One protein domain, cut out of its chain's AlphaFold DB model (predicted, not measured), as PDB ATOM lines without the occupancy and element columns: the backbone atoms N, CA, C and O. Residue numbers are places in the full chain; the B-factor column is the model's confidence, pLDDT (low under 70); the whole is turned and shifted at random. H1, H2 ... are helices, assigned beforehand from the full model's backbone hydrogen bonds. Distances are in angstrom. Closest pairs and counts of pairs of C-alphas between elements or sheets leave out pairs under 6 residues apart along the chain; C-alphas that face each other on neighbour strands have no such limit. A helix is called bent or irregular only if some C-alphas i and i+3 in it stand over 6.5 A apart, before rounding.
ATOM      1  N   ASN A 326       8.481  -8.587  -1.623       81.00
ATOM      2  CA  ASN A 326       7.601  -7.511  -1.134       81.00
ATOM      3  C   ASN A 326       6.250  -8.059  -0.635       81.00
ATOM      4  O   ASN A 326       5.555  -8.755  -1.383       81.00
ATOM      5  N   HIS A 327       5.888  -7.740   0.610       86.50
ATOM      6  CA  HIS A 327       4.651  -8.196   1.248       86.50
ATOM      7  C   HIS A 327       3.415  -7.666   0.511       86.50
ATOM      8  O   HIS A 327       2.389  -8.347   0.442       86.50
ATOM      9  N   TYR A 328       3.522  -6.477  -0.089       89.81
ATOM     10  CA  TYR A 328       2.501  -5.886  -0.940       89.81
ATOM     11  C   TYR A 328       2.868  -5.965  -2.434       89.81
ATOM     12  O   TYR A 328       4.019  -5.742  -2.823       89.81
ATOM     13  N   PRO A 329       1.879  -6.204  -3.318       86.06
ATOM     14  CA  PRO A 329       2.049  -6.105  -4.760       86.06
ATOM     15  C   PRO A 329       2.625  -4.752  -5.186       86.06
ATOM     16  O   PRO A 329       2.360  -3.713  -4.586       86.06
ATOM     17  N   THR A 330       3.369  -4.735  -6.294       85.94
ATOM     18  CA  THR A 330       3.870  -3.479  -6.874       85.94
ATOM     19  C   THR A 330       2.749  -2.594  -7.422       85.94
ATOM     20  O   THR A 330       2.907  -1.372  -7.460       85.94
ATOM     21  N   ASP A 331       1.634  -3.201  -7.838       87.06
ATOM     22  CA  ASP A 331       0.422  -2.501  -8.261       87.06
ATOM     23  C   ASP A 331      -0.271  -1.834  -7.064       87.06
ATOM     24  O   ASP A 331      -0.630  -2.498  -6.091       87.06
ATOM     25  N   ILE A 332      -0.443  -0.510  -7.135       85.38
ATOM     26  CA  ILE A 332      -0.946   0.302  -6.017       85.38
ATOM     27  C   ILE A 332      -2.373  -0.100  -5.637       85.38
ATOM     28  O   ILE A 332      -2.686  -0.174  -4.452       85.38
ATOM     29  N   GLU A 333      -3.238  -0.383  -6.610       75.12
ATOM     30  CA  GLU A 333      -4.629  -0.730  -6.328       75.12
ATOM     31  C   GLU A 333      -4.727  -2.070  -5.586       75.12
ATOM     32  O   GLU A 333      -5.397  -2.166  -4.553       75.12
ATOM     33  N   HIS A 334      -4.000  -3.090  -6.048       73.81
ATOM     34  CA  HIS A 334      -3.933  -4.383  -5.367       73.81
ATOM     35  C   HIS A 334      -3.282  -4.273  -3.984       73.81
ATOM     36  O   HIS A 334      -3.785  -4.875  -3.034       73.81
ATOM     37  N   ALA A 335      -2.225  -3.467  -3.841       83.50
ATOM     38  CA  ALA A 335      -1.597  -3.205  -2.549       83.50
ATOM     39  C   ALA A 335      -2.580  -2.567  -1.559       83.50
ATOM     40  O   ALA A 335      -2.686  -3.026  -0.425       83.50
ATOM     41  N   LEU A 336      -3.356  -1.561  -1.979       81.44
ATOM     42  CA  LEU A 336      -4.379  -0.939  -1.134       81.44
ATOM     43  C   LEU A 336      -5.498  -1.918  -0.757       81.44
ATOM     44  O   LEU A 336      -5.932  -1.930   0.397       81.44
ATOM     45  N   ARG A 337      -5.942  -2.768  -1.692       74.25
ATOM     46  CA  ARG A 337      -6.924  -3.828  -1.405       74.25
ATOM     47  C   ARG A 337      -6.383  -4.826  -0.378       74.25
ATOM     48  O   ARG A 337      -7.111  -5.196   0.541       74.25
ATOM     49  N   GLN A 338      -5.118  -5.229  -0.490       80.00
ATOM     50  CA  GLN A 338      -4.482  -6.127   0.475       80.00
ATOM     51  C   GLN A 338      -4.291  -5.459   1.842       80.00
ATOM     52  O   GLN A 338      -4.670  -6.036   2.854       80.00
ATOM     53  N   ILE A 339      -3.801  -4.218   1.879       83.44
ATOM     54  CA  ILE A 339      -3.717  -3.386   3.089       83.44
ATOM     55  C   ILE A 339      -5.073  -3.329   3.801       83.44
ATOM     56  O   ILE A 339      -5.147  -3.512   5.017       83.44
ATOM     57  N   ARG A 340      -6.154  -3.110   3.044       75.94
ATOM     58  CA  ARG A 340      -7.518  -3.099   3.577       75.94
ATOM     59  C   ARG A 340      -7.904  -4.458   4.167       75.94
ATOM     60  O   ARG A 340      -8.400  -4.482   5.284       75.94
ATOM     61  N   ARG A 341      -7.621  -5.573   3.484       68.88
ATOM     62  CA  ARG A 341      -7.866  -6.938   4.004       68.88
ATOM     63  C   ARG A 341      -7.044  -7.269   5.253       68.88
ATOM     64  O   ARG A 341      -7.521  -7.922   6.168       68.88
ATOM     65  N   GLU A 342      -5.805  -6.811   5.334       76.62
ATOM     66  CA  GLU A 342      -4.984  -7.037   6.528       76.62
ATOM     67  C   GLU A 342      -5.470  -6.226   7.725       76.62
ATOM     68  O   GLU A 342      -5.394  -6.705   8.855       76.62
ATOM     69  N   ASN A 343      -6.009  -5.030   7.474       71.69
ATOM     70  CA  ASN A 343      -6.732  -4.267   8.488       71.69
ATOM     71  C   ASN A 343      -8.064  -4.937   8.859       71.69
ATOM     72  O   ASN A 343      -8.460  -4.875  10.013       71.69
ATOM     73  N   LEU A 344      -8.737  -5.600   7.909       55.59
ATOM     74  CA  LEU A 344     -10.012  -6.300   8.122       55.59
ATOM     75  C   LEU A 344      -9.885  -7.430   9.158       55.59
ATOM     76  O   LEU A 344     -10.792  -7.609   9.976       55.59
ATOM     77  N   HIS A 345      -8.773  -8.169   9.133       59.97
ATOM     78  CA  HIS A 345      -8.541  -9.329  10.002       59.97
ATOM     79  C   HIS A 345      -7.696  -9.029  11.247       59.97
ATOM     80  O   HIS A 345      -7.413  -9.954  12.007       59.97
ATOM     81  N   ASP A 346      -7.232  -7.785  11.419       66.50
ATOM     82  CA  ASP A 346      -6.252  -7.383  12.440       66.50
ATOM     83  C   ASP A 346      -5.046  -8.334  12.547       66.50
ATOM     84  O   ASP A 346      -4.378  -8.423  13.575       66.50
ATOM     85  N   GLY A 347      -4.710  -9.033  11.455       69.00
ATOM     86  CA  GLY A 347      -3.641 -10.034  11.448       69.00
ATOM     87  C   GLY A 347      -2.301  -9.428  11.865       69.00
ATOM     88  O   GLY A 347      -1.534 -10.040  12.605       69.00
ATOM     89  N   LEU A 348      -2.080  -8.161  11.496       77.19
ATOM     90  CA  LEU A 348      -0.914  -7.369  11.882       77.19
ATOM     91  C   LEU A 348      -0.792  -7.127  13.391       77.19
ATOM     92  O   LEU A 348       0.326  -6.945  13.874       77.19
ATOM     93  N   ALA A 349      -1.896  -7.111  14.147       74.94
ATOM     94  CA  ALA A 349      -1.849  -6.973  15.604       74.94
ATOM     95  C   ALA A 349      -1.170  -8.183  16.263       74.94
ATOM     96  O   ALA A 349      -0.530  -8.041  17.305       74.94
ATOM     97  N   PHE A 350      -1.247  -9.338  15.601       76.50
ATOM     98  CA  PHE A 350      -0.715 -10.620  16.048       76.50
ATOM     99  C   PHE A 350       0.615 -10.996  15.369       76.50
ATOM    100  O   PHE A 350       1.158 -12.085  15.593       76.50
ATOM    101  N   GLU A 351       1.166 -10.107  14.532       79.69
ATOM    102  CA  GLU A 351       2.441 -10.328  13.851       79.69
ATOM    103  C   GLU A 351       3.665 -10.106  14.748       79.69
ATOM    104  O   GLU A 351       3.644  -9.295  15.678       79.69
ATOM    105  N   HIS A 352       4.766 -10.811  14.450       79.50
ATOM    106  CA  HIS A 352       6.022 -10.639  15.189       79.50
ATOM    107  C   HIS A 352       6.487  -9.176  15.072       79.50
ATOM    108  O   HIS A 352       6.478  -8.652  13.957       79.50
ATOM    109  N   PRO A 353       6.941  -8.499  16.149       79.62
ATOM    110  CA  PRO A 353       7.216  -7.060  16.116       79.62
ATOM    111  C   PRO A 353       8.142  -6.607  14.981       79.62
ATOM    112  O   PRO A 353       7.899  -5.563  14.382       79.62
ATOM    113  N   GLN A 354       9.166  -7.401  14.645       80.19
ATOM    114  CA  GLN A 354      10.078  -7.100  13.532       80.19
ATOM    115  C   GLN A 354       9.385  -7.218  12.166       80.19
ATOM    116  O   GLN A 354       9.494  -6.308  11.351       80.19
ATOM    117  N   LYS A 355       8.621  -8.295  11.940       83.19
ATOM    118  CA  LYS A 355       7.859  -8.501  10.700       83.19
ATOM    119  C   LYS A 355       6.759  -7.451  10.560       83.19
ATOM    120  O   LYS A 355       6.624  -6.832   9.515       83.19
ATOM    121  N   ARG A 356       6.038  -7.166  11.646       85.94
ATOM    122  CA  ARG A 356       5.054  -6.083  11.723       85.94
ATOM    123  C   ARG A 356       5.684  -4.735  11.378       85.94
ATOM    124  O   ARG A 356       5.097  -3.987  10.606       85.94
ATOM    125  N   ALA A 357       6.861  -4.416  11.921       84.88
ATOM    126  CA  ALA A 357       7.567  -3.178  11.596       84.88
ATOM    127  C   ALA A 357       7.944  -3.107  10.107       84.88
ATOM    128  O   ALA A 357       7.711  -2.072   9.488       84.88
ATOM    129  N   ALA A 358       8.441  -4.205   9.528       87.38
ATOM    130  CA  ALA A 358       8.755  -4.293   8.101       87.38
ATOM    131  C   ALA A 358       7.508  -4.097   7.219       87.38
ATOM    132  O   ALA A 358       7.521  -3.257   6.320       87.38
ATOM    133  N   ILE A 359       6.397  -4.777   7.531       89.62
ATOM    134  CA  ILE A 359       5.129  -4.628   6.800       89.62
ATOM    135  C   ILE A 359       4.589  -3.197   6.926       89.62
ATOM    136  O   ILE A 359       4.150  -2.605   5.941       89.62
ATOM    137  N   LEU A 360       4.637  -2.597   8.119       90.19
ATOM    138  CA  LEU A 360       4.210  -1.210   8.316       90.19
ATOM    139  C   LEU A 360       5.104  -0.221   7.557       90.19
ATOM    140  O   LEU A 360       4.602   0.776   7.035       90.19
ATOM    141  N   GLU A 361       6.407  -0.486   7.459       91.12
ATOM    142  CA  GLU A 361       7.313   0.311   6.638       91.12
ATOM    143  C   GLU A 361       6.974   0.197   5.150       91.12
ATOM    144  O   GLU A 361       6.877   1.213   4.458       91.12
ATOM    145  N   GLU A 362       6.724  -1.014   4.660       92.06
ATOM    146  CA  GLU A 362       6.310  -1.239   3.279       92.06
ATOM    147  C   GLU A 362       4.961  -0.576   2.978       92.06
ATOM    148  O   GLU A 362       4.817   0.118   1.972       92.06
ATOM    149  N   ARG A 363       4.005  -0.661   3.906       93.38
ATOM    150  CA  ARG A 363       2.722   0.045   3.827       93.38
ATOM    151  C   ARG A 363       2.921   1.559   3.723       93.38
ATOM    152  O   ARG A 363       2.286   2.208   2.894       93.38
ATOM    153  N   MET A 364       3.824   2.136   4.520       88.88
ATOM    154  CA  MET A 364       4.181   3.553   4.390       88.88
ATOM    155  C   MET A 364       4.760   3.872   3.007       88.88
ATOM    156  O   MET A 364       4.472   4.941   2.471       88.88
ATOM    157  N   ARG A 365       5.553   2.973   2.407       91.19
ATOM    158  CA  ARG A 365       6.052   3.149   1.031       91.19
ATOM    159  C   ARG A 365       4.912   3.114   0.014       91.19
ATOM    160  O   ARG A 365       4.899   3.974  -0.860       91.19
ATOM    161  N   VAL A 366       3.939   2.207   0.153       90.06
ATOM    162  CA  VAL A 366       2.729   2.181  -0.694       90.06
ATOM    163  C   VAL A 366       1.980   3.510  -0.602       90.06
ATOM    164  O   VAL A 366       1.659   4.096  -1.631       90.06
ATOM    165  N   TYR A 367       1.773   4.047   0.605       87.50
ATOM    166  CA  TYR A 367       1.115   5.348   0.769       87.50
ATOM    167  C   TYR A 367       1.926   6.521   0.207       87.50
ATOM    168  O   TYR A 367       1.339   7.447  -0.338       87.50
ATOM    169  N   ARG A 368       3.261   6.507   0.290       87.31
ATOM    170  CA  ARG A 368       4.086   7.540  -0.365       87.31
ATOM    171  C   ARG A 368       3.961   7.466  -1.883       87.31
ATOM    172  O   ARG A 368       3.664   8.475  -2.508       87.31
ATOM    173  N   ARG A 369       4.073   6.264  -2.457       87.69
ATOM    174  CA  ARG A 369       3.860   6.039  -3.892       87.69
ATOM    175  C   ARG A 369       2.473   6.486  -4.340       87.69
ATOM    176  O   ARG A 369       2.353   7.100  -5.387       87.69
ATOM    177  N   LEU A 370       1.444   6.248  -3.528       84.00
ATOM    178  CA  LEU A 370       0.091   6.741  -3.784       84.00
ATOM    179  C   LEU A 370       0.055   8.266  -3.954       84.00
ATOM    180  O   LEU A 370      -0.586   8.766  -4.875       84.00
ATOM    181  N   MET A 371       0.750   8.983  -3.069       79.50
ATOM    182  CA  MET A 371       0.828  10.445  -3.073       79.50
ATOM    183  C   MET A 371       1.681  10.991  -4.228       79.50
ATOM    184  O   MET A 371       1.390  12.077  -4.723       79.50
ATOM    185  N   ASP A 372       2.707  10.247  -4.651       81.56
ATOM    186  CA  ASP A 372       3.678  10.678  -5.664       81.56
ATOM    187  C   ASP A 372       3.273  10.293  -7.104       81.56
ATOM    188  O   ASP A 372       3.457  11.076  -8.035       81.56
ATOM    189  N   GLU A 373       2.743   9.081  -7.309       74.62
ATOM    190  CA  GLU A 373       2.522   8.480  -8.636       74.62
ATOM    191  C   GLU A 373       1.134   8.783  -9.213       74.62
ATOM    192  O   GLU A 373       0.941   8.680 -10.425       74.62
ATOM    193  N   THR A 374       0.154   9.163  -8.384       60.03
ATOM    194  CA  THR A 374      -1.244   9.214  -8.828       60.03
ATOM    195  C   THR A 374      -1.909  10.543  -8.469       60.03
ATOM    196  O   THR A 374      -1.931  10.921  -7.297       60.03
ATOM    197  N   PRO A 375      -2.508  11.279  -9.426       62.12
ATOM    198  CA  PRO A 375      -3.294  12.453  -9.081       62.12
ATOM    199  C   PRO A 375      -4.473  12.011  -8.204       62.12
ATOM    200  O   PRO A 375      -5.298  11.201  -8.625       62.12
ATOM    201  N   TRP A 376      -4.552  12.559  -6.987       55.88
ATOM    202  CA  TRP A 376      -5.541  12.244  -5.940       55.88
ATOM    203  C   TRP A 376      -6.999  12.166  -6.440       55.88
ATOM    204  O   TRP A 376      -7.832  11.461  -5.876       55.88
ATOM    205  N   SER A 377      -7.311  12.860  -7.537       58.56
ATOM    206  CA  SER A 377      -8.604  12.823  -8.221       58.56
ATOM    207  C   SER A 377      -8.984  11.457  -8.807       58.56
ATOM    208  O   SER A 377     -10.171  11.161  -8.863       58.56
ATOM    209  N   ALA A 378      -8.021  10.634  -9.234       57.47
ATOM    210  CA  ALA A 378      -8.277   9.333  -9.869       57.47
ATOM    211  C   ALA A 378      -8.535   8.199  -8.857       57.47
ATOM    212  O   ALA A 378      -9.185   7.216  -9.187       57.47
ATOM    213  N   LEU A 379      -8.060   8.349  -7.616       54.16
ATOM    214  CA  LEU A 379      -8.163   7.336  -6.552       54.16
ATOM    215  C   LEU A 379      -9.248   7.635  -5.520       54.16
ATOM    216  O   LEU A 379      -9.531   6.819  -4.645       54.16
ATOM    217  N   ARG A 380      -9.872   8.814  -5.598       53.50
ATOM    218  CA  ARG A 380     -10.912   9.216  -4.647       53.50
ATOM    219  C   ARG A 380     -12.067   8.216  -4.597       53.50
ATOM    220  O   ARG A 380     -12.595   8.005  -3.518       53.50
ATOM    221  N   GLY A 381     -12.393   7.590  -5.732       53.31
ATOM    222  CA  GLY A 381     -13.432   6.562  -5.828       53.31
ATOM    223  C   GLY A 381     -13.014   5.164  -5.358       53.31
ATOM    224  O   GLY A 381     -13.883   4.322  -5.182       53.31
ATOM    225  N   THR A 382     -11.719   4.890  -5.144       53.06
ATOM    226  CA  THR A 382     -11.248   3.571  -4.670       53.06
ATOM    227  C   THR A 382     -10.999   3.531  -3.162       53.06
ATOM    228  O   THR A 382     -11.089   2.462  -2.558       53.06
ATOM    229  N   MET A 383     -10.702   4.677  -2.535       47.47
ATOM    230  CA  MET A 383     -10.483   4.781  -1.084       47.47
ATOM    231  C   MET A 383     -11.713   5.229  -0.286       47.47
ATOM    232  O   MET A 383     -11.791   4.930   0.903       47.47
ATOM    233  N   PHE A 384     -12.653   5.934  -0.915       48.66
ATOM    234  CA  PHE A 384     -13.863   6.450  -0.281       48.66
ATOM    235  C   PHE A 384     -15.042   6.250  -1.236       48.66
ATOM    236  O   PHE A 384     -14.884   6.455  -2.440       48.66
ATOM    237  N   ASP A 385     -16.216   5.877  -0.723       48.41
ATOM    238  CA  ASP A 385     -17.426   5.881  -1.547       48.41
ATOM    239  C   ASP A 385     -17.640   7.291  -2.101       48.41
ATOM    240  O   ASP A 385     -17.671   8.278  -1.354       48.41
ATOM    241  N   ALA A 386     -17.779   7.388  -3.424       48.69
ATOM    242  CA  ALA A 386     -17.941   8.651  -4.143       48.69
ATOM    243  C   ALA A 386     -19.158   9.480  -3.660       48.69
ATOM    244  O   ALA A 386     -19.211  10.688  -3.904       48.69
TER     245      ALA A 386
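This is residues 326 to 386 of the 403 residues of the protein "TRP-containing protein" of Ostreococcus lucimarinus (strain CCE9901) (UniProt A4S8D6). One long helix, H3, makes the long axis of an open, elongated frame; H1 meets it at a slant near residues 363 to 370 and spreads away from it toward its own free-standing end, like a V. Short H2 bridges the open side of the V between H1 and H3, and a loosely formed H4 folds back from the other end of H3 toward H1. The printed part has 61 residues with four named helices, H1 H2 H3 H4 in order, and no named strand, an all-helix class. It is only just compact, close to loose, with a radius of gyration of the C-alphas of 12.3 A and spans of 36 by 22 by 14 A.

H1 covers residues 332 to 344, 18.0 A long, from C-alpha 332 at (-0.946, 0.302, -6.017). H2 is residues 347 to 350. H3 is residues 353 to 373, 29.6 A long. H4 is residues 376 to 383, 10.2 A long, ending at C-alpha 383 at (-10.483, 4.781, -1.084); it is irregular, with C-alphas 378 and 381 7.1 A apart.

H1 touches H3, which meets it with residues 363 to 370 alone; the closest C-alphas are those of Ile 332 and Val 366, 6.7 A. They run opposite ways at a steep tilt of 40 degrees. H2 is close to but not clearly touching H1, the closest C-alphas being those of Glu 342 and Leu 348, 6.7 A. H2 stands likewise to H3, with C-alphas of Leu 348 and Arg 356 closest at 6.1 A. H4 and H1 are near each other, H4 and H3 meet only through their link, and H2 and H4 are apart. Every O i to N i+4 pair is within hydrogen-bond range in H1 and H3, against 2 of 4 in H4; H2 is too short for such a pair.

The C-alphas farthest apart are those of Gln 354 and Ala 386, 36.7 A. The printed part has no cut, and its three links between helices are tight. Residues 341 to 346, of which 341 to 344 belong to H1, stand free. Mean pLDDT of the printed part is 75.4; it is under 70 at residue 341, residues 344 to 347 and residues 374 to 386.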